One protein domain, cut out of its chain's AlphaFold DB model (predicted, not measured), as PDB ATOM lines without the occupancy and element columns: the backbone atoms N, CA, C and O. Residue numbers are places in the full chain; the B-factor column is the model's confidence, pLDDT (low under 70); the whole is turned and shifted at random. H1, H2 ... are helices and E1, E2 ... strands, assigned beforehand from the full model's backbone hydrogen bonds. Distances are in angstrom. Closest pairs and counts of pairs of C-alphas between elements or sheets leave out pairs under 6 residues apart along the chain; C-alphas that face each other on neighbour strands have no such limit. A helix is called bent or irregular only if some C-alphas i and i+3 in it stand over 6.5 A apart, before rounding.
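This is residues 2 to 149 of the 262 residues of a protein of Streptococcus suis (UniProt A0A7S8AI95). A twisted sheet of six strands is held between two helices, H2 on one face and the latter part of the very long H1 on the opposite face, while residues 2 to 24 of H1 stick out as a free arm. That arm makes much of the length; the rest is a far shorter body. The printed part has 148 residues, with two named helices and six named strands in the order H1 E1 E2 H2 E3 E4 E5 E6, and its class is mixed, helices and strands. The sheet is branched and mixed, with E2 and E3 parallel and the other neighbour pairs antiparallel. The whole is only just loose, close to extended, with a radius of gyration of the C-alphas of 21.8 A and spans of 89 by 25 by 23 A.

E4, residues 118 to 131, has E3, residues 100 to 111, on one side, and E5, residues 134 to 137, and E6, residues 141 to 149, on the other side. The pairing is staggered: E6 is beside residues 118 to 125 of E4 and E5 beside 127 to 131. E3, E4 and E5 form a meander, each strand the antiparallel neighbour of the one before; N 105 and O 126 are 2.8 A apart, and N 129 and O 136 2.9 A. Between E4 and E6, N 123 and O 144 are 2.8 A apart. On the other side of E3 is E2, residues 65 to 70, parallel to it, with N 67 and O 104 2.8 A apart. E1, residues 56 to 59, forms a hairpin with E2, N 58 and O 68 being 2.8 A apart. H2, residues 77 to 92, touches E2, the closest C-alphas being those of Phe 70 and Ser 79, 4.8 A apart. E2, H2 and E3 form a strand-helix-strand unit, two parallel neighbour strands with a helix between, with a left-handed crossover. H1, residues 2 to 54, is on the opposite face and touches E4, the closest C-alphas being those of Gln 32 and Ala 130, 6.2 A apart. H1 and H2 are apart. O i to N i+4 pairs are within hydrogen-bond range in 45 of 49 cases in H1 and 11 of 12 in H2.

H1 is 72.5 A long, from C-alpha 2 at (36.291, -0.819, -59.532). It has a kink of 69 degrees near residue 48 and is irregular, C-alphas 50 and 53 being 9.5 A apart. E4 is 41.7 A long, E3 33.8 A and H2 23.4 A. E6, 24.2 A long, bends by 51 degrees at residue 144 and ends at C-alpha 149, (51.707, -11.527, 21.268).

The two C-alphas farthest apart, those of Ala 2 and Glu 116, are 89.4 A apart. Without residues 2 to 24, which stand free, the body spans 54 by 27 by 24 A. The printed part has no cut, and no link is long. Mean pLDDT of the printed part is 87.4; residues 2 to 6 and 59 to 64 are under 70.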
ATOM      1  N   ALA A   2      37.314  -0.751 -60.587       52.94
ATOM      2  CA  ALA A   2      36.291  -0.819 -59.532       52.94
ATOM      3  C   ALA A   2      36.665  -1.762 -58.365       52.94
ATOM      4  O   ALA A   2      36.578  -1.361 -57.211       52.94
ATOM      5  N   VAL A   3      37.194  -2.958 -58.651       51.22
ATOM      6  CA  VAL A   3      37.562  -3.973 -57.633       51.22
ATOM      7  C   VAL A   3      38.617  -3.466 -56.628       51.22
ATOM      8  O   VAL A   3      38.498  -3.708 -55.430       51.22
ATOM      9  N   LEU A   4      39.594  -2.667 -57.080       52.91
ATOM     10  CA  LEU A   4      40.603  -2.052 -56.201       52.91
ATOM     11  C   LEU A   4      40.026  -0.946 -55.295       52.91
ATOM     12  O   LEU A   4      40.544  -0.717 -54.204       52.91
ATOM     13  N   LYS A   5      38.970  -0.243 -55.735       56.97
ATOM     14  CA  LYS A   5      38.283   0.785 -54.930       56.97
ATOM     15  C   LYS A   5      37.456   0.149 -53.812       56.97
ATOM     16  O   LYS A   5      37.551   0.604 -52.678       56.97
ATOM     17  N   TYR A   6      36.720  -0.926 -54.104       60.22
ATOM     18  CA  TYR A   6      35.948  -1.655 -53.090       60.22
ATOM     19  C   TYR A   6      36.846  -2.320 -52.037       60.22
ATOM     20  O   TYR A   6      36.519  -2.274 -50.857       60.22
ATOM     21  N   SER A   7      38.018  -2.835 -52.430       70.31
ATOM     22  CA  SER A   7      39.006  -3.399 -51.495       70.31
ATOM     23  C   SER A   7      39.543  -2.366 -50.489       70.31
ATOM     24  O   SER A   7      39.627  -2.660 -49.299       70.31
ATOM     25  N   LYS A   8      39.831  -1.132 -50.928       76.31
ATOM     26  CA  LYS A   8      40.288  -0.049 -50.035       76.31
ATOM     27  C   LYS A   8      39.193   0.440 -49.086       76.31
ATOM     28  O   LYS A   8      39.484   0.737 -47.933       76.31
ATOM     29  N   VAL A   9      37.946   0.511 -49.559       79.88
ATOM     30  CA  VAL A   9      36.794   0.888 -48.723       79.88
ATOM     31  C   VAL A   9      36.507  -0.195 -47.681       79.88
ATOM     32  O   VAL A   9      36.313   0.132 -46.518       79.88
ATOM     33  N   LEU A  10      36.559  -1.474 -48.063       81.19
ATOM     34  CA  LEU A  10      36.399  -2.595 -47.134       81.19
ATOM     35  C   LEU A  10      37.492  -2.591 -46.052       81.19
ATOM     36  O   LEU A  10      37.181  -2.730 -44.874       81.19
ATOM     37  N   LEU A  11      38.754  -2.371 -46.441       84.75
ATOM     38  CA  LEU A  11      39.880  -2.259 -45.509       84.75
ATOM     39  C   LEU A  11      39.683  -1.097 -44.520       84.75
ATOM     40  O   LEU A  11      39.905  -1.264 -43.325       84.75
ATOM     41  N   LEU A  12      39.235   0.065 -45.005       85.88
ATOM     42  CA  LEU A  12      38.953   1.232 -44.166       85.88
ATOM     43  C   LEU A  12      37.828   0.946 -43.159       85.88
ATOM     44  O   LEU A  12      37.971   1.255 -41.980       85.88
ATOM     45  N   VAL A  13      36.727   0.336 -43.608       85.50
ATOM     46  CA  VAL A  13      35.600  -0.039 -42.737       85.50
ATOM     47  C   VAL A  13      36.049  -1.032 -41.668       85.50
ATOM     48  O   VAL A  13      35.683  -0.880 -40.505       85.50
ATOM     49  N   LEU A  14      36.883  -2.007 -42.034       87.19
ATOM     50  CA  LEU A  14      37.408  -2.999 -41.101       87.19
ATOM     51  C   LEU A  14      38.325  -2.346 -40.057       87.19
ATOM     52  O   LEU A  14      38.154  -2.595 -38.871       87.19
ATOM     53  N   LEU A  15      39.205  -1.426 -40.466       86.75
ATOM     54  CA  LEU A  15      40.044  -0.649 -39.544       86.75
ATOM     55  C   LEU A  15      39.222   0.213 -38.576       86.75
ATOM     56  O   LEU A  15      39.548   0.274 -37.392       86.75
ATOM     57  N   ILE A  16      38.145   0.850 -39.048       85.62
ATOM     58  CA  ILE A  16      37.239   1.633 -38.194       85.62
ATOM     59  C   ILE A  16      36.520   0.719 -37.196       85.62
ATOM     60  O   ILE A  16      36.476   1.029 -36.006       85.62
ATOM     61  N   ALA A  17      35.996  -0.421 -37.652       83.25
ATOM     62  CA  ALA A  17      35.318  -1.386 -36.793       83.25
ATOM     63  C   ALA A  17      36.263  -1.959 -35.721       83.25
ATOM     64  O   ALA A  17      35.894  -2.028 -34.548       83.25
ATOM     65  N   THR A  18      37.501  -2.302 -36.089       83.25
ATOM     66  CA  THR A  18      38.530  -2.747 -35.140       83.25
ATOM     67  C   THR A  18      38.902  -1.633 -34.164       83.25
ATOM     68  O   THR A  18      38.955  -1.880 -32.963       83.25
ATOM     69  N   GLY A  19      39.084  -0.397 -34.641       81.69
ATOM     70  CA  GLY A  19      39.392   0.754 -33.791       81.69
ATOM     71  C   GLY A  19      38.310   1.021 -32.742       81.69
ATOM     72  O   GLY A  19      38.618   1.132 -31.557       81.69
ATOM     73  N   LEU A  20      37.038   1.044 -33.149       85.38
ATOM     74  CA  LEU A  20      35.903   1.210 -32.234       85.38
ATOM     75  C   LEU A  20      35.779   0.043 -31.246       85.38
ATOM     76  O   LEU A  20      35.481   0.270 -30.074       85.38
ATOM     77  N   SER A  21      36.065  -1.185 -31.684       82.38
ATOM     78  CA  SER A  21      36.055  -2.365 -30.808       82.38
ATOM     79  C   SER A  21      37.144  -2.284 -29.736       82.38
ATOM     80  O   SER A  21      36.866  -2.510 -28.561       82.38
ATOM     81  N   CYS A  22      38.367  -1.883 -30.102       83.88
ATOM     82  CA  CYS A  22      39.459  -1.682 -29.147       83.88
ATOM     83  C   CYS A  22      39.136  -0.582 -28.124       83.88
ATOM     84  O   CYS A  22      39.404  -0.755 -26.935       83.88
ATOM     85  N   VAL A  23      38.525   0.528 -28.562       85.25
ATOM     86  CA  VAL A  23      38.075   1.606 -27.663       85.25
ATOM     87  C   VAL A  23      36.987   1.108 -26.712       85.25
ATOM     88  O   VAL A  23      37.054   1.395 -25.518       85.25
ATOM     89  N   GLY A  24      36.022   0.333 -27.214       82.81
ATOM     90  CA  GLY A  24      34.961  -0.261 -26.401       82.81
ATOM     91  C   GLY A  24      35.496  -1.209 -25.326       82.81
ATOM     92  O   GLY A  24      35.107  -1.096 -24.168       82.81
ATOM     93  N   ILE A  25      36.443  -2.086 -25.677       83.69
ATOM     94  CA  ILE A  25      37.085  -3.014 -24.731       83.69
ATOM     95  C   ILE A  25      37.889  -2.252 -23.671       83.69
ATOM     96  O   ILE A  25      37.794  -2.552 -22.481       83.69
ATOM     97  N   TYR A  26      38.657  -1.240 -24.084       84.12
ATOM     98  CA  TYR A  26      39.413  -0.404 -23.155       84.12
ATOM     99  C   TYR A  26      38.491   0.343 -22.180       84.12
ATOM    100  O   TYR A  26      38.743   0.367 -20.974       84.12
ATOM    101  N   TRP A  27      37.402   0.924 -22.694       89.44
ATOM    102  CA  TRP A  27      36.403   1.603 -21.877       89.44
ATOM    103  C   TRP A  27      35.732   0.643 -20.892       89.44
ATOM    104  O   TRP A  27      35.688   0.954 -19.704       89.44
ATOM    105  N   LEU A  28      35.305  -0.540 -21.347       86.00
ATOM    106  CA  LEU A  28      34.695  -1.565 -20.496       86.00
ATOM    107  C   LEU A  28      35.630  -1.960 -19.347       86.00
ATOM    108  O   LEU A  28      35.226  -1.953 -18.187       86.00
ATOM    109  N   GLY A  29      36.904  -2.222 -19.649       85.25
ATOM    110  CA  GLY A  29      37.893  -2.571 -18.632       85.25
ATOM    111  C   GLY A  29      38.120  -1.458 -17.601       85.25
ATOM    112  O   GLY A  29      38.282  -1.758 -16.414       85.25
ATOM    113  N   LYS A  30      38.114  -0.187 -18.030       87.62
ATOM    114  CA  LYS A  30      38.228   0.980 -17.141       87.62
ATOM    115  C   LYS A  30      36.983   1.149 -16.271       87.62
ATOM    116  O   LYS A  30      37.117   1.418 -15.079       87.62
ATOM    117  N   GLU A  31      35.804   0.972 -16.852       89.62
ATOM    118  CA  GLU A  31      34.530   1.118 -16.153       89.62
ATOM    119  C   GLU A  31      34.334   0.021 -15.103       89.62
ATOM    120  O   GLU A  31      33.982   0.321 -13.967       89.62
ATOM    121  N   GLN A  32      34.698  -1.224 -15.415       88.25
ATOM    122  CA  GLN A  32      34.743  -2.305 -14.428       88.25
ATOM    123  C   GLN A  32      35.636  -1.964 -13.235       88.25
ATOM    124  O   GLN A  32      35.217  -2.107 -12.094       88.25
ATOM    125  N   ASN A  33      36.850  -1.455 -13.477       87.31
ATOM    126  CA  ASN A  33      37.747  -1.055 -12.389       87.31
ATOM    127  C   ASN A  33      37.165   0.101 -11.556       87.31
ATOM    128  O   ASN A  33      37.389   0.153 -10.350       87.31
ATOM    129  N   ARG A  34      36.433   1.032 -12.183       90.94
ATOM    130  CA  ARG A  34      35.739   2.122 -11.483       90.94
ATOM    131  C   ARG A  34      34.675   1.564 -10.537       90.94
ATOM    132  O   ARG A  34      34.679   1.922  -9.367       90.94
ATOM    133  N   LEU A  35      33.825   0.664 -11.030       90.19
ATOM    134  CA  LEU A  35      32.749   0.050 -10.247       90.19
ATOM    135  C   LEU A  35      33.284  -0.848  -9.118       90.19
ATOM    136  O   LEU A  35      32.758  -0.817  -8.009       90.19
ATOM    137  N   LEU A  36      34.359  -1.608  -9.366       90.25
ATOM    138  CA  LEU A  36      35.043  -2.390  -8.327       90.25
ATOM    139  C   LEU A  36      35.585  -1.481  -7.216       90.25
ATOM    140  O   LEU A  36      35.369  -1.752  -6.037       90.25
ATOM    141  N   ASN A  37      36.220  -0.363  -7.582       89.81
ATOM    142  CA  ASN A  37      36.704   0.623  -6.614       89.81
ATOM    143  C   ASN A  37      35.573   1.239  -5.778       89.81
ATOM    144  O   ASN A  37      35.765   1.454  -4.585       89.81
ATOM    145  N   GLU A  38      34.402   1.509  -6.361       91.88
ATOM    146  CA  GLU A  38      33.253   2.041  -5.609       91.88
ATOM    147  C   GLU A  38      32.793   1.098  -4.491       91.88
ATOM    148  O   GLU A  38      32.399   1.573  -3.429       91.88
ATOM    149  N   GLN A  39      32.879  -0.219  -4.702       90.88
ATOM    150  CA  GLN A  39      32.572  -1.213  -3.666       90.88
ATOM    151  C   GLN A  39      33.739  -1.431  -2.694       90.88
ATOM    152  O   GLN A  39      33.519  -1.685  -1.511       90.88
ATOM    153  N   PHE A  40      34.979  -1.307  -3.167       90.56
ATOM    154  CA  PHE A  40      36.170  -1.509  -2.344       90.56
ATOM    155  C   PHE A  40      36.415  -0.366  -1.352       90.56
ATOM    156  O   PHE A  40      36.830  -0.617  -0.226       90.56
ATOM    157  N   VAL A  41      36.144   0.890  -1.728       90.69
ATOM    158  CA  VAL A  41      36.429   2.060  -0.875       90.69
ATOM    159  C   VAL A  41      35.742   1.978   0.501       90.69
ATOM    160  O   VAL A  41      36.444   2.142   1.499       90.69
ATOM    161  N   PRO A  42      34.429   1.686   0.612       91.94
ATOM    162  CA  PRO A  42      33.776   1.520   1.912       91.94
ATOM    163  C   PRO A  42      34.348   0.370   2.748       91.94
ATOM    164  O   PRO A  42      34.431   0.487   3.969       91.94
ATOM    165  N   LEU A  43      34.741  -0.736   2.105       91.31
ATOM    166  CA  LEU A  43      35.370  -1.871   2.781       91.31
ATOM    167  C   LEU A  43      36.743  -1.477   3.340       91.31
ATOM    168  O   LEU A  43      37.002  -1.679   4.519       91.31
ATOM    169  N   ASN A  44      37.582  -0.840   2.522       90.12
ATOM    170  CA  ASN A  44      38.901  -0.357   2.924       90.12
ATOM    171  C   ASN A  44      38.828   0.641   4.090       90.12
ATOM    172  O   ASN A  44      39.643   0.576   5.003       90.12
ATOM    173  N   LEU A  45      37.843   1.547   4.089       90.88
ATOM    174  CA  LEU A  45      37.622   2.452   5.221       90.88
ATOM    175  C   LEU A  45      37.278   1.681   6.498       90.88
ATOM    176  O   LEU A  45      37.901   1.925   7.520       90.88
ATOM    177  N   ARG A  46      36.371   0.698   6.429       93.62
ATOM    178  CA  ARG A  46      35.988  -0.118   7.594       93.62
ATOM    179  C   ARG A  46      37.163  -0.910   8.171       93.62
ATOM    180  O   ARG A  46      37.293  -1.005   9.384       93.62
ATOM    181  N   ILE A  47      38.002  -1.468   7.301       92.69
ATOM    182  CA  ILE A  47      39.207  -2.206   7.696       92.69
ATOM    183  C   ILE A  47      40.194  -1.272   8.407       92.69
ATOM    184  O   ILE A  47      40.710  -1.612   9.469       92.69
ATOM    185  N   ASN A  48      40.412  -0.071   7.867       89.44
ATOM    186  CA  ASN A  48      41.293   0.921   8.486       89.44
ATOM    187  C   ASN A  48      40.705   1.523   9.771       89.44
ATOM    188  O   ASN A  48      41.464   1.892  10.659       89.44
ATOM    189  N   ASP A  49      39.381   1.621   9.893       93.00
ATOM    190  CA  ASP A  49      38.730   2.058  11.131       93.00
ATOM    191  C   ASP A  49      38.907   1.020  12.256       93.00
ATOM    192  O   ASP A  49      39.061   1.403  13.414       93.00
ATOM    193  N   ASP A  50      38.920  -0.277  11.923       92.38
ATOM    194  CA  ASP A  50      39.159  -1.373  12.874       92.38
ATOM    195  C   ASP A  50      40.642  -1.497  13.266       92.38
ATOM    196  O   ASP A  50      40.991  -1.533  14.443       92.38
ATOM    197  N   MET A  51      41.534  -1.526  12.273       90.75
ATOM    198  CA  MET A  51      42.951  -1.866  12.461       90.75
ATOM    199  C   MET A  51      43.874  -0.639  12.548       90.75
ATOM    200  O   MET A  51      45.063  -0.759  12.860       90.75
ATOM    201  N   GLY A  52      43.357   0.556  12.262       86.06
ATOM    202  CA  GLY A  52      44.113   1.803  12.263       86.06
ATOM    203  C   GLY A  52      45.276   1.796  11.270       86.06
ATOM    204  O   GLY A  52      45.179   1.301  10.153       86.06
ATOM    205  N   THR A  53      46.415   2.348  11.693       79.75
ATOM    206  CA  THR A  53      47.651   2.397  10.891       79.75
ATOM    207  C   THR A  53      48.496   1.129  10.999       79.75
ATOM    208  O   THR A  53      49.657   1.143  10.590       79.75
ATOM    209  N   LYS A  54      47.976   0.067  11.630       85.25
ATOM    210  CA  LYS A  54      48.720  -1.178  11.847       85.25
ATOM    211  C   LYS A  54      48.979  -1.909  10.532       85.25
ATOM    212  O   LYS A  54      50.016  -2.546  10.389       85.25
ATOM    213  N   ILE A  55      48.053  -1.785   9.586       87.06
ATOM    214  CA  ILE A  55      48.066  -2.508   8.320       87.06
ATOM    215  C   ILE A  55      48.081  -1.558   7.130       87.06
ATOM    216  O   ILE A  55      47.545  -0.454   7.183       87.06
ATOM    217  N   ASP A  56      48.655  -2.037   6.037       82.12
ATOM    218  CA  ASP A  56      48.631  -1.406   4.731       82.12
ATOM    219  C   ASP A  56      48.034  -2.404   3.719       82.12
ATOM    220  O   ASP A  56      48.326  -3.604   3.739       82.12
ATOM    221  N   ALA A  57      47.181  -1.914   2.816       79.31
ATOM    222  CA  ALA A  57      46.658  -2.726   1.722       79.31
ATOM    223  C   ALA A  57      47.765  -2.971   0.684       79.31
ATOM    224  O   ALA A  57      48.249  -2.033   0.044       79.31
ATOM    225  N   ILE A  58      48.128  -4.232   0.469       76.06
ATOM    226  CA  ILE A  58      49.102  -4.663  -0.534       76.06
ATOM    227  C   ILE A  58      48.391  -5.575  -1.535       76.06
ATOM    228  O   ILE A  58      47.859  -6.633  -1.207       76.06
ATOM    229  N   GLY A  59      48.383  -5.153  -2.797       62.47
ATOM    230  CA  GLY A  59      47.802  -5.909  -3.901       62.47
ATOM    231  C   GLY A  59      48.649  -5.745  -5.152       62.47
ATOM    232  O   GLY A  59      48.999  -4.629  -5.541       62.47
ATOM    233  N   GLY A  60      49.011  -6.863  -5.777       56.50
ATOM    234  CA  GLY A  60      49.803  -6.869  -7.004       56.50
ATOM    235  C   GLY A  60      48.952  -6.702  -8.272       56.50
ATOM    236  O   GLY A  60      47.727  -6.815  -8.236       56.50
ATOM    237  N   PRO A  61      49.586  -6.531  -9.447       50.81
ATOM    238  CA  PRO A  61      48.918  -6.615 -10.751       50.81
ATOM    239  C   PRO A  61      48.524  -8.058 -11.127       50.81
ATOM    240  O   PRO A  61      48.281  -8.335 -12.300       50.81
ATOM    241  N   GLN A  62      48.520  -8.981 -10.159       60.50
ATOM    242  CA  GLN A  62      48.269 -10.396 -10.393       60.50
ATOM    243  C   GLN A  62      46.829 -10.610 -10.855       60.50
ATOM    244  O   GLN A  62      45.930  -9.835 -10.520       60.50
ATOM    245  N   ASN A  63      46.659 -11.631 -11.690       62.91
ATOM    246  CA  ASN A  63      45.380 -12.018 -12.244       62.91
ATOM    247  C   ASN A  63      45.111 -13.493 -11.893       62.91
ATOM    248  O   ASN A  63      45.795 -14.347 -12.467       62.91
ATOM    249  N   PRO A  64      44.156 -13.812 -11.001       66.88
ATOM    250  CA  PRO A  64      43.213 -12.912 -10.316       66.88
ATOM    251  C   PRO A  64      43.870 -11.949  -9.327       66.88
ATOM    252  O   PRO A  64      44.970 -12.200  -8.830       66.88
ATOM    253  N   ARG A  65      43.185 -10.836  -9.041       85.69
ATOM    254  CA  ARG A  65      43.709  -9.809  -8.138       85.69
ATOM    255  C   ARG A  65      43.381 -10.155  -6.692       85.69
ATOM    256  O   ARG A  65      42.238 -10.021  -6.264       85.69
ATOM    257  N   ILE A  66      44.410 -10.524  -5.938       88.50
ATOM    258  CA  ILE A  66      44.340 -10.655  -4.482       88.50
ATOM    259  C   ILE A  66      44.843  -9.354  -3.849       88.50
ATOM    260  O   ILE A  66      45.903  -8.839  -4.213       88.50
ATOM    261  N   ILE A  67      44.045  -8.806  -2.937       90.62
ATOM    262  CA  ILE A  67      44.359  -7.639  -2.115       90.62
ATOM    263  C   ILE A  67      44.443  -8.137  -0.676       90.62
ATOM    264  O   ILE A  67      43.414  -8.441  -0.077       90.62
ATOM    265  N   GLY A  68      45.653  -8.242  -0.137       89.94
ATOM    266  CA  GLY A  68      45.868  -8.584   1.265       89.94
ATOM    267  C   GLY A  68      46.185  -7.336   2.082       89.94
ATOM    268  O   GLY A  68      46.841  -6.419   1.590       89.94
ATOM    269  N   PHE A  69      45.725  -7.283   3.325       91.81
ATOM    270  CA  PHE A  69      46.114  -6.240   4.269       91.81
ATOM    271  C   PHE A  69      47.164  -6.783   5.235       91.81
ATOM    272  O   PHE A  69      46.874  -7.666   6.036       91.81
ATOM    273  N   PHE A  70      48.380  -6.248   5.152       89.50
ATOM    274  CA  PHE A  70      49.552  -6.752   5.868       89.50
ATOM    275  C   PHE A  70      50.109  -5.688   6.802       89.50
ATOM    276  O   PHE A  70      49.874  -4.499   6.594       89.50
ATOM    277  N   GLN A  71      50.897  -6.091   7.794       87.31
ATOM    278  CA  GLN A  71      51.766  -5.146   8.490       87.31
ATOM    279  C   GLN A  71      53.034  -4.899   7.663       87.31
ATOM    280  O   GLN A  71      53.331  -5.610   6.703       87.31
ATOM    281  N   ARG A  72      53.794  -3.861   8.023       82.38
ATOM    282  CA  ARG A  72      55.035  -3.514   7.310       82.38
ATOM    283  C   ARG A  72      56.132  -4.562   7.453       82.38
ATOM    284  O   ARG A  72      56.950  -4.689   6.548       82.38
ATOM    285  N   ASP A  73      56.174  -5.228   8.597       87.38
ATOM    286  CA  ASP A  73      57.085  -6.333   8.865       87.38
ATOM    287  C   ASP A  73      56.400  -7.648   8.459       87.38
ATOM    288  O   ASP A  73      55.216  -7.861   8.739       87.38
ATOM    289  N   ASP A  74      57.125  -8.495   7.731       86.12
ATOM    290  CA  ASP A  74      56.624  -9.766   7.208       86.12
ATOM    291  C   ASP A  74      56.645 -10.890   8.255       86.12
ATOM    292  O   ASP A  74      55.976 -11.907   8.072       86.12
ATOM    293  N   GLN A  75      57.351 -10.689   9.373       88.94
ATOM    294  CA  GLN A  75      57.443 -11.650  10.473       88.94
ATOM    295  C   GLN A  75      56.289 -11.555  11.474       88.94
ATOM    296  O   GLN A  75      56.192 -12.393  12.371       88.94
ATOM    297  N   THR A  76      55.416 -10.558  11.349       93.38
ATOM    298  CA  THR A  76      54.303 -10.400  12.286       93.38
ATOM    299  C   THR A  76      53.214 -11.444  12.056       93.38
ATOM    300  O   THR A  76      53.035 -11.960  10.947       93.38
ATOM    301  N   ALA A  77      52.428 -11.719  13.098       93.31
ATOM    302  CA  ALA A  77      51.345 -12.697  13.044       93.31
ATOM    303  C   ALA A  77      50.345 -12.380  11.921       93.31
ATOM    304  O   ALA A  77      49.969 -13.269  11.156       93.31
ATOM    305  N   ILE A  78      49.947 -11.109  11.784       94.44
ATOM    306  CA  ILE A  78      49.024 -10.674  10.727       94.44
ATOM    307  C   ILE A  78      49.628 -10.942   9.350       94.44
ATOM    308  O   ILE A  78      48.967 -11.546   8.504       94.44
ATOM    309  N   SER A  79      50.873 -10.520   9.114       93.25
ATOM    310  CA  SER A  79      51.509 -10.667   7.805       93.25
ATOM    311  C   SER A  79      51.661 -12.136   7.406       93.25
ATOM    312  O   SER A  79      51.328 -12.500   6.278       93.25
ATOM    313  N   GLN A  80      52.063 -12.997   8.345       93.12
ATOM    314  CA  GLN A  80      52.186 -14.440   8.124       93.12
ATOM    315  C   GLN A  80      50.837 -15.104   7.811       93.12
ATOM    316  O   GLN A  80      50.740 -15.925   6.891       93.12
ATOM    317  N   ARG A  81      49.774 -14.743   8.544       94.44
ATOM    318  CA  ARG A  81      48.445 -15.359   8.395       94.44
ATOM    319  C   ARG A  81      47.726 -14.892   7.136       94.44
ATOM    320  O   ARG A  81      47.209 -15.720   6.389       94.44
ATOM    321  N   ILE A  82      47.768 -13.594   6.838       94.44
ATOM    322  CA  ILE A  82      47.230 -13.054   5.582       94.44
ATOM    323  C   ILE A  82      48.048 -13.546   4.381       94.44
ATOM    324  O   ILE A  82      47.469 -13.848   3.339       94.44
ATOM    325  N   GLY A  83      49.369 -13.698   4.529       92.00
ATOM    326  CA  GLY A  83      50.249 -14.275   3.509       92.00
ATOM    327  C   GLY A  83      49.872 -15.711   3.165       92.00
ATOM    328  O   GLY A  83      49.589 -16.005   2.005       92.00
ATOM    329  N   THR A  84      49.764 -16.573   4.178       93.06
ATOM    330  CA  THR A  84      49.331 -17.971   4.005       93.06
ATOM    331  C   THR A  84      47.956 -18.052   3.333       93.06
ATOM    332  O   THR A  84      47.793 -18.757   2.339       93.06
ATOM    333  N   ALA A  85      46.974 -17.274   3.805       93.56
ATOM    334  CA  ALA A  85      45.648 -17.238   3.191       93.56
ATOM    335  C   ALA A  85      45.693 -16.758   1.729       93.56
ATOM    336  O   ALA A  85      45.017 -17.318   0.868       93.56
ATOM    337  N   SER A  86      46.520 -15.754   1.421       91.94
ATOM    338  CA  SER A  86      46.711 -15.264   0.054       91.94
ATOM    339  C   SER A  86      47.300 -16.336  -0.863       91.94
ATOM    340  O   SER A  86      46.887 -16.431  -2.018       91.94
ATOM    341  N   GLU A  87      48.257 -17.132  -0.386       91.38
ATOM    342  CA  GLU A  87      48.840 -18.230  -1.163       91.38
ATOM    343  C   GLU A  87      47.826 -19.342  -1.439       91.38
ATOM    344  O   GLU A  87      47.751 -19.827  -2.569       91.38
ATOM    345  N   GLU A  88      47.017 -19.725  -0.447       92.31
ATOM    346  CA  GLU A  88      45.973 -20.739  -0.631       92.31
ATOM    347  C   GLU A  88      44.876 -20.269  -1.590       92.31
ATOM    348  O   GLU A  88      44.488 -21.000  -2.506       92.31
ATOM    349  N   GLU A  89      44.426 -19.020  -1.460       90.88
ATOM    350  CA  GLU A  89      43.442 -18.441  -2.374       90.88
ATOM    351  C   GLU A  89      43.974 -18.352  -3.805       90.88
ATOM    352  O   GLU A  89      43.251 -18.658  -4.756       90.88
ATOM    353  N   LEU A  90      45.254 -18.019  -3.985       88.12
ATOM    354  CA  LEU A  90      45.868 -17.948  -5.310       88.12
ATOM    355  C   LEU A  90      45.829 -19.294  -6.051       88.12
ATOM    356  O   LEU A  90      45.687 -19.306  -7.274       88.12
ATOM    357  N   LYS A  91      45.906 -20.427  -5.337       89.44
ATOM    358  CA  LYS A  91      45.852 -21.773  -5.939       89.44
ATOM    359  C   LYS A  91      44.487 -22.099  -6.549       89.44
ATOM    360  O   LYS A  91      44.422 -22.885  -7.494       89.44
ATOM    361  N   ILE A  92      43.406 -21.528  -6.014       88.56
ATOM    362  CA  ILE A  92      42.024 -21.832  -6.426       88.56
ATOM    363  C   ILE A  92      41.358 -20.706  -7.222       88.56
ATOM    364  O   ILE A  92      40.331 -20.927  -7.873       88.56
ATOM    365  N   ALA A  93      41.920 -19.501  -7.179       85.81
ATOM    366  CA  ALA A  93      41.324 -18.334  -7.794       85.81
ATOM    367  C   ALA A  93      41.395 -18.397  -9.332       85.81
ATOM    368  O   ALA A  93      42.360 -18.862  -9.942       85.81
ATOM    369  N   LYS A  94      40.332 -17.919  -9.988       84.56
ATOM    370  CA  LYS A  94      40.204 -17.961 -11.451       84.56
ATOM    371  C   LYS A  94      40.745 -16.679 -12.071       84.56
ATOM    372  O   LYS A  94      40.400 -15.611 -11.583       84.56
ATOM    373  N   PRO A  95      41.506 -16.743 -13.173       82.31
ATOM    374  CA  PRO A  95      41.971 -15.536 -13.837       82.31
ATOM    375  C   PRO A  95      40.795 -14.728 -14.403       82.31
ATOM    376  O   PRO A  95      39.879 -15.277 -15.024       82.31
ATOM    377  N   ASP A  96      40.870 -13.412 -14.237       84.06
ATOM    378  CA  ASP A  96      40.054 -12.411 -14.909       84.06
ATOM    379  C   ASP A  96      40.085 -12.630 -16.421       84.06
ATOM    380  O   ASP A  96      41.107 -12.981 -17.026       84.06
ATOM    381  N   ASN A  97      38.962 -12.308 -17.048       83.56
ATOM    382  CA  ASN A  97      38.832 -12.191 -18.487       83.56
ATOM    383  C   ASN A  97      38.244 -10.817 -18.856       83.56
ATOM    384  O   ASN A  97      38.049  -9.946 -18.013       83.56
ATOM    385  N   LEU A  98      37.977 -10.596 -20.146       78.19
ATOM    386  CA  LEU A  98      37.482  -9.306 -20.645       78.19
ATOM    387  C   LEU A  98      36.141  -8.871 -20.039       78.19
ATOM    388  O   LEU A  98      35.847  -7.679 -20.017       78.19
ATOM    389  N   PHE A  99      35.324  -9.823 -19.598       83.81
ATOM    390  CA  PHE A  99      33.964  -9.582 -19.130       83.81
ATOM    391  C   PHE A  99      33.811  -9.821 -17.637       83.81
ATOM    392  O   PHE A  99      32.889  -9.279 -17.043       83.81
ATOM    393  N   GLN A 100      34.710 -10.586 -17.027       86.75
ATOM    394  CA  GLN A 100      34.653 -10.925 -15.617       86.75
ATOM    395  C   GLN A 100      35.966 -10.576 -14.935       86.75
ATOM    396  O   GLN A 100      37.023 -11.045 -15.353       86.75
ATOM    397  N   LYS A 101      35.864  -9.778 -13.875       89.38
ATOM    398  CA  LYS A 101      36.972  -9.451 -12.982       89.38
ATOM    399  C   LYS A 101      36.592  -9.762 -11.553       89.38
ATOM    400  O   LYS A 101      35.456  -9.496 -11.160       89.38
ATOM    401  N   GLU A 102      37.537 -10.263 -10.779       89.94
ATOM    402  CA  GLU A 102      37.331 -10.564  -9.369       89.94
ATOM    403  C   GLU A 102      38.489 -10.032  -8.532       89.94
ATOM    404  O   GLU A 102      39.662 -10.280  -8.816       89.94
ATOM    405  N   TRP A 103      38.147  -9.263  -7.499       91.19
ATOM    406  CA  TRP A 103      39.080  -8.849  -6.461       91.19
ATOM    407  C   TRP A 103      38.786  -9.659  -5.211       91.19
ATOM    408  O   TRP A 103      37.724  -9.494  -4.609       91.19
ATOM    409  N   ILE A 104      39.718 -10.528  -4.836       93.31
ATOM    410  CA  ILE A 104      39.669 -11.265  -3.574       93.31
ATOM    411  C   ILE A 104      40.360 -10.394  -2.534       93.31
ATOM    412  O   ILE A 104      41.516 -10.015  -2.714       93.31
ATOM    413  N   VAL A 105      39.642 -10.040  -1.476       94.56
ATOM    414  CA  VAL A 105      40.136  -9.164  -0.416       94.56
ATOM    415  C   VAL A 105      40.297  -9.982   0.856       94.56
ATOM    416  O   VAL A 105      39.332 -10.585   1.327       94.56
ATOM    417  N   LEU A 106      41.517  -9.991   1.392       95.94
ATOM    418  CA  LEU A 106      41.900 -10.676   2.623       95.94
ATOM    419  C   LEU A 106      42.375  -9.648   3.643       95.94
ATOM    420  O   LEU A 106      43.253  -8.840   3.341       95.94
ATOM    421  N   TYR A 107      41.807  -9.662   4.842       95.50
ATOM    422  CA  TYR A 107      42.144  -8.685   5.875       95.50
ATOM    423  C   TYR A 107      41.991  -9.266   7.278       95.50
ATOM    424  O   TYR A 107      41.146 -10.138   7.489       95.50
ATOM    425  N   PRO A 108      42.787  -8.790   8.248       96.56
ATOM    426  CA  PRO A 108      42.553  -9.098   9.646       96.56
ATOM    427  C   PRO A 108      41.348  -8.303  10.158       96.56
ATOM    428  O   PRO A 108      41.135  -7.154   9.766       96.56
ATOM    429  N   GLN A 109      40.585  -8.905  11.061       96.31
ATOM    430  CA  GLN A 109      39.533  -8.232  11.810       96.31
ATOM    431  C   GLN A 109      39.714  -8.492  13.301       96.31
ATOM    432  O   GLN A 109      39.874  -9.642  13.716       96.31
ATOM    433  N   THR A 110      39.655  -7.436  14.107       95.62
ATOM    434  CA  THR A 110      39.831  -7.527  15.557       95.62
ATOM    435  C   THR A 110      38.751  -8.406  16.198       95.62
ATOM    436  O   THR A 110      37.566  -8.380  15.837       95.62
ATOM    437  N   ARG A 111      39.171  -9.214  17.173       94.62
ATOM    438  CA  ARG A 111      38.326 -10.064  18.019       94.62
ATOM    439  C   ARG A 111      38.677  -9.839  19.486       94.62
ATOM    440  O   ARG A 111      39.751  -9.349  19.828       94.62
ATOM    441  N   SER A 112      37.764 -10.218  20.373       92.06
ATOM    442  CA  SER A 112      38.067 -10.278  21.801       92.06
ATOM    443  C   SER A 112      39.022 -11.436  22.064       92.06
ATOM    444  O   SER A 112      38.691 -12.582  21.760       92.06
ATOM    445  N   SER A 113      40.198 -11.141  22.623       92.75
ATOM    446  CA  SER A 113      41.138 -12.194  22.994       92.75
ATOM    447  C   SER A 113      40.654 -12.930  24.246       92.75
ATOM    448  O   SER A 113      40.271 -12.277  25.219       92.75
ATOM    449  N   PRO A 114      40.666 -14.276  24.245       91.31
ATOM    450  CA  PRO A 114      40.444 -15.068  25.445       91.31
ATOM    451  C   PRO A 114      41.703 -15.181  26.321       91.31
ATOM    452  O   PRO A 114      41.613 -15.716  27.426       91.31
ATOM    453  N   PHE A 115      42.856 -14.720  25.827       93.50
ATOM    454  CA  PHE A 115      44.142 -14.807  26.506       93.50
ATOM    455  C   PHE A 115      44.616 -13.427  26.961       93.50
ATOM    456  O   PHE A 115      44.458 -12.425  26.259       93.50
ATOM    457  N   GLU A 116      45.258 -13.387  28.122       92.62
ATOM    458  CA  GLU A 116      45.905 -12.181  28.631       92.62
ATOM    459  C   GLU A 116      47.117 -11.804  27.771       92.62
ATOM    460  O   GLU A 116      47.759 -12.663  27.166       92.62
ATOM    461  N   ASN A 117      47.446 -10.510  27.734       92.25
ATOM    462  CA  ASN A 117      48.630  -9.973  27.044       92.25
ATOM    463  C   ASN A 117      48.716 -10.297  25.538       92.25
ATOM    464  O   ASN A 117      49.804 -10.307  24.960       92.25
ATOM    465  N   THR A 118      47.576 -10.550  24.895       94.75
ATOM    466  CA  THR A 118      47.504 -10.889  23.470       94.75
ATOM    467  C   THR A 118      46.338 -10.182  22.797       94.75
ATOM    468  O   THR A 118      45.332  -9.853  23.428       94.75
ATOM    469  N   SER A 119      46.467  -9.975  21.492       95.38
ATOM    470  CA  SER A 119      45.366  -9.545  20.631       95.38
ATOM    471  C   SER A 119      44.844 -10.738  19.838       95.38
ATOM    472  O   SER A 119      45.616 -11.620  19.476       95.38
ATOM    473  N   ALA A 120      43.544 -10.772  19.548       95.62
ATOM    474  CA  ALA A 120      42.948 -11.801  18.701       95.62
ATOM    475  C   ALA A 120      42.475 -11.196  17.384       95.62
ATOM    476  O   ALA A 120      41.880 -10.116  17.363       95.62
ATOM    477  N   TYR A 121      42.702 -11.928  16.300       96.25
ATOM    478  CA  TYR A 121      42.332 -11.516  14.957       96.25
ATOM    479  C   TYR A 121      41.727 -12.684  14.190       96.25
ATOM    480  O   TYR A 121      42.189 -13.818  14.281       96.25
ATOM    481  N   ALA A 122      40.705 -12.384  13.402       96.44
ATOM    482  CA  ALA A 122      40.167 -13.286  12.399       96.44
ATOM    483  C   ALA A 122      40.723 -12.914  11.021       96.44
ATOM    484  O   ALA A 122      40.759 -11.731  10.671       96.44
ATOM    485  N   VAL A 123      41.124 -13.903  10.224       97.06
ATOM    486  CA  VAL A 123      41.385 -13.711   8.794       97.06
ATOM    487  C   VAL A 123      40.048 -13.707   8.069       97.06
ATOM    488  O   VAL A 123      39.384 -14.737   7.954       97.06
ATOM    489  N   MET A 124      39.657 -12.546   7.562       97.56
ATOM    490  CA  MET A 124      38.416 -12.363   6.826       97.56
ATOM    491  C   MET A 124      38.666 -12.379   5.324       97.56
ATOM    492  O   MET A 124      39.661 -11.847   4.827       97.56
ATOM    493  N   LYS A 125      37.707 -12.946   4.596       96.88
ATOM    494  CA  LYS A 125      37.664 -13.001   3.140       96.88
ATOM    495  C   LYS A 125      36.365 -12.411   2.625       96.88
ATOM    496  O   LYS A 125      35.279 -12.754   3.084       96.88
ATOM    497  N   THR A 126      36.466 -11.604   1.581       95.69
ATOM    498  CA  THR A 126      35.335 -11.240   0.720       95.69
ATOM    499  C   THR A 126      35.814 -11.149  -0.723       95.69
ATOM    500  O   THR A 126      37.010 -10.990  -0.979       95.69
ATOM    501  N   SER A 127      34.904 -11.268  -1.687       93.50
ATOM    502  CA  SER A 127      35.210 -11.010  -3.087       93.50
ATOM    503  C   SER A 127      34.288  -9.958  -3.683       93.50
ATOM    504  O   SER A 127      33.082  -9.926  -3.437       93.50
ATOM    505  N   ILE A 128      34.875  -9.073  -4.483       93.06
ATOM    506  CA  ILE A 128      34.160  -8.068  -5.261       93.06
ATOM    507  C   ILE A 128      34.308  -8.471  -6.720       93.06
ATOM    508  O   ILE A 128      35.400  -8.426  -7.289       93.06
ATOM    509  N   LYS A 129      33.201  -8.885  -7.329       92.62
ATOM    510  CA  LYS A 129      33.178  -9.405  -8.691       92.62
ATOM    511  C   LYS A 129      32.413  -8.469  -9.606       92.62
ATOM    512  O   LYS A 129      31.271  -8.123  -9.322       92.62
ATOM    513  N   ALA A 130      33.024  -8.110 -10.728       91.62
ATOM    514  CA  ALA A 130      32.360  -7.451 -11.839       91.62
ATOM    515  C   ALA A 130      32.072  -8.482 -12.933       91.62
ATOM    516  O   ALA A 130      33.005  -9.065 -13.478       91.62
ATOM    517  N   ASP A 131      30.799  -8.687 -13.269       91.12
ATOM    518  CA  ASP A 131      30.372  -9.372 -14.490       91.12
ATOM    519  C   ASP A 131      29.747  -8.336 -15.425       91.12
ATOM    520  O   ASP A 131      28.720  -7.721 -15.119       91.12
ATOM    521  N   TRP A 132      30.416  -8.067 -16.544       89.12
ATOM    522  CA  TRP A 132      30.135  -6.914 -17.391       89.12
ATOM    523  C   TRP A 132      30.171  -5.608 -16.586       89.12
ATOM    524  O   TRP A 132      31.237  -5.204 -16.138       89.12
ATOM    525  N   LEU A 133      29.031  -4.939 -16.417       88.62
ATOM    526  CA  LEU A 133      28.871  -3.687 -15.675       88.62
ATOM    527  C   LEU A 133      28.114  -3.901 -14.359       88.62
ATOM    528  O   LEU A 133      27.756  -2.939 -13.687       88.62
ATOM    529  N   HIS A 134      27.827  -5.154 -14.009       91.75
ATOM    530  CA  HIS A 134      27.190  -5.500 -12.755       91.75
ATOM    531  C   HIS A 134      28.257  -5.910 -11.747       91.75
ATOM    532  O   HIS A 134      29.065  -6.793 -12.031       91.75
ATOM    533  N   VAL A 135      28.260  -5.265 -10.580       91.94
ATOM    534  CA  VAL A 135      29.184  -5.595  -9.494       91.94
ATOM    535  C   VAL A 135      28.421  -6.204  -8.335       91.94
ATOM    536  O   VAL A 135      27.410  -5.663  -7.891       91.94
ATOM    537  N   THR A 136      28.939  -7.321  -7.845       93.06
ATOM    538  CA  THR A 136      28.440  -8.037  -6.674       93.06
ATOM    539  C   THR A 136      29.563  -8.204  -5.668       93.06
ATOM    540  O   THR A 136      30.668  -8.595  -6.045       93.06
ATOM    541  N   THR A 137      29.257  -7.973  -4.398       94.12
ATOM    542  CA  THR A 137      30.160  -8.254  -3.279       94.12
ATOM    543  C   THR A 137      29.660  -9.502  -2.563       94.12
ATOM    544  O   THR A 137      28.468  -9.600  -2.261       94.12
ATOM    545  N   SER A 138      30.540 -10.473  -2.329       94.62
ATOM    546  CA  SER A 138      30.200 -11.663  -1.553       94.62
ATOM    547  C   SER A 138      30.012 -11.307  -0.079       94.62
ATOM    548  O   SER A 138      30.550 -10.316   0.417       94.62
ATOM    549  N   SER A 139      29.297 -12.161   0.653       94.94
ATOM    550  CA  SER A 139      29.343 -12.119   2.114       94.94
ATOM    551  C   SER A 139      30.781 -12.285   2.604       94.94
ATOM    552  O   SER A 139      31.569 -13.016   1.994       94.94
ATOM    553  N   GLU A 140      31.104 -11.599   3.697       95.50
ATOM    554  CA  GLU A 140      32.357 -11.785   4.423       95.50
ATOM    555  C   GLU A 140      32.369 -13.189   5.057       95.50
ATOM    556  O   GLU A 140      31.352 -13.649   5.583       95.50
ATOM    557  N   MET A 141      33.501 -13.883   4.967       96.81
ATOM    558  CA  MET A 141      33.726 -15.230   5.492       96.81
ATOM    559  C   MET A 141      34.971 -15.216   6.376       96.81
ATOM    560  O   MET A 141      35.993 -14.662   5.978       96.81
ATOM    561  N   GLU A 142      34.890 -15.831   7.550       95.81
ATOM    562  CA  GLU A 142      36.049 -16.075   8.410       95.81
ATOM    563  C   GLU A 142      36.771 -17.340   7.926       95.81
ATOM    564  O   GLU A 142      36.137 -18.380   7.749       95.81
ATOM    565  N   LEU A 143      38.070 -17.227   7.648       93.94
ATOM    566  CA  LEU A 143      38.908 -18.336   7.184       93.94
ATOM    567  C   LEU A 143      39.688 -18.993   8.322       93.94
ATOM    568  O   LEU A 143      39.879 -20.204   8.307       93.94
ATOM    569  N   ASP A 144      40.173 -18.183   9.260       92.88
ATOM    570  CA  ASP A 144      41.052 -18.606  10.350       92.88
ATOM    571  C   ASP A 144      40.952 -17.611  11.514       92.88
ATOM    572  O   ASP A 144      40.601 -16.442  11.308       92.88
ATOM    573  N   ILE A 145      41.307 -18.053  12.718       93.81
ATOM    574  CA  ILE A 145      41.486 -17.204  13.896       93.81
ATOM    575  C   ILE A 145      42.891 -17.408  14.454       93.81
ATOM    576  O   ILE A 145      43.379 -18.525  14.580       93.81
ATOM    577  N   PHE A 146      43.550 -16.312  14.812       95.56
ATOM    578  CA  PHE A 146      44.891 -16.347  15.372       95.56
ATOM    579  C   PHE A 146      45.055 -15.312  16.476       95.56
ATOM    580  O   PHE A 146      44.275 -14.364  16.611       95.56
ATOM    581  N   TYR A 147      46.105 -15.501  17.266       95.94
ATOM    582  CA  TYR A 147      46.413 -14.648  18.401       95.94
ATOM    583  C   TYR A 147      47.823 -14.093  18.238       95.94
ATOM    584  O   TYR A 147      48.741 -14.788  17.803       95.94
ATOM    585  N   GLU A 148      47.980 -12.824  18.562       95.75
ATOM    586  CA  GLU A 148      49.216 -12.073  18.416       95.75
ATOM    587  C   GLU A 148      49.723 -11.669  19.799       95.75
ATOM    588  O   GLU A 148      48.965 -11.163  20.635       95.75
ATOM    589  N   LYS A 149      51.010 -11.909  20.041       96.06
ATOM    590  CA  LYS A 149      51.707 -11.527  21.268       96.06
ATOM    591  C   LYS A 149      52.023 -10.030  21.273       96.06
ATOM    592  O   LYS A 149      51.927  -9.339  20.263       96.06
TER     593      LYS A 149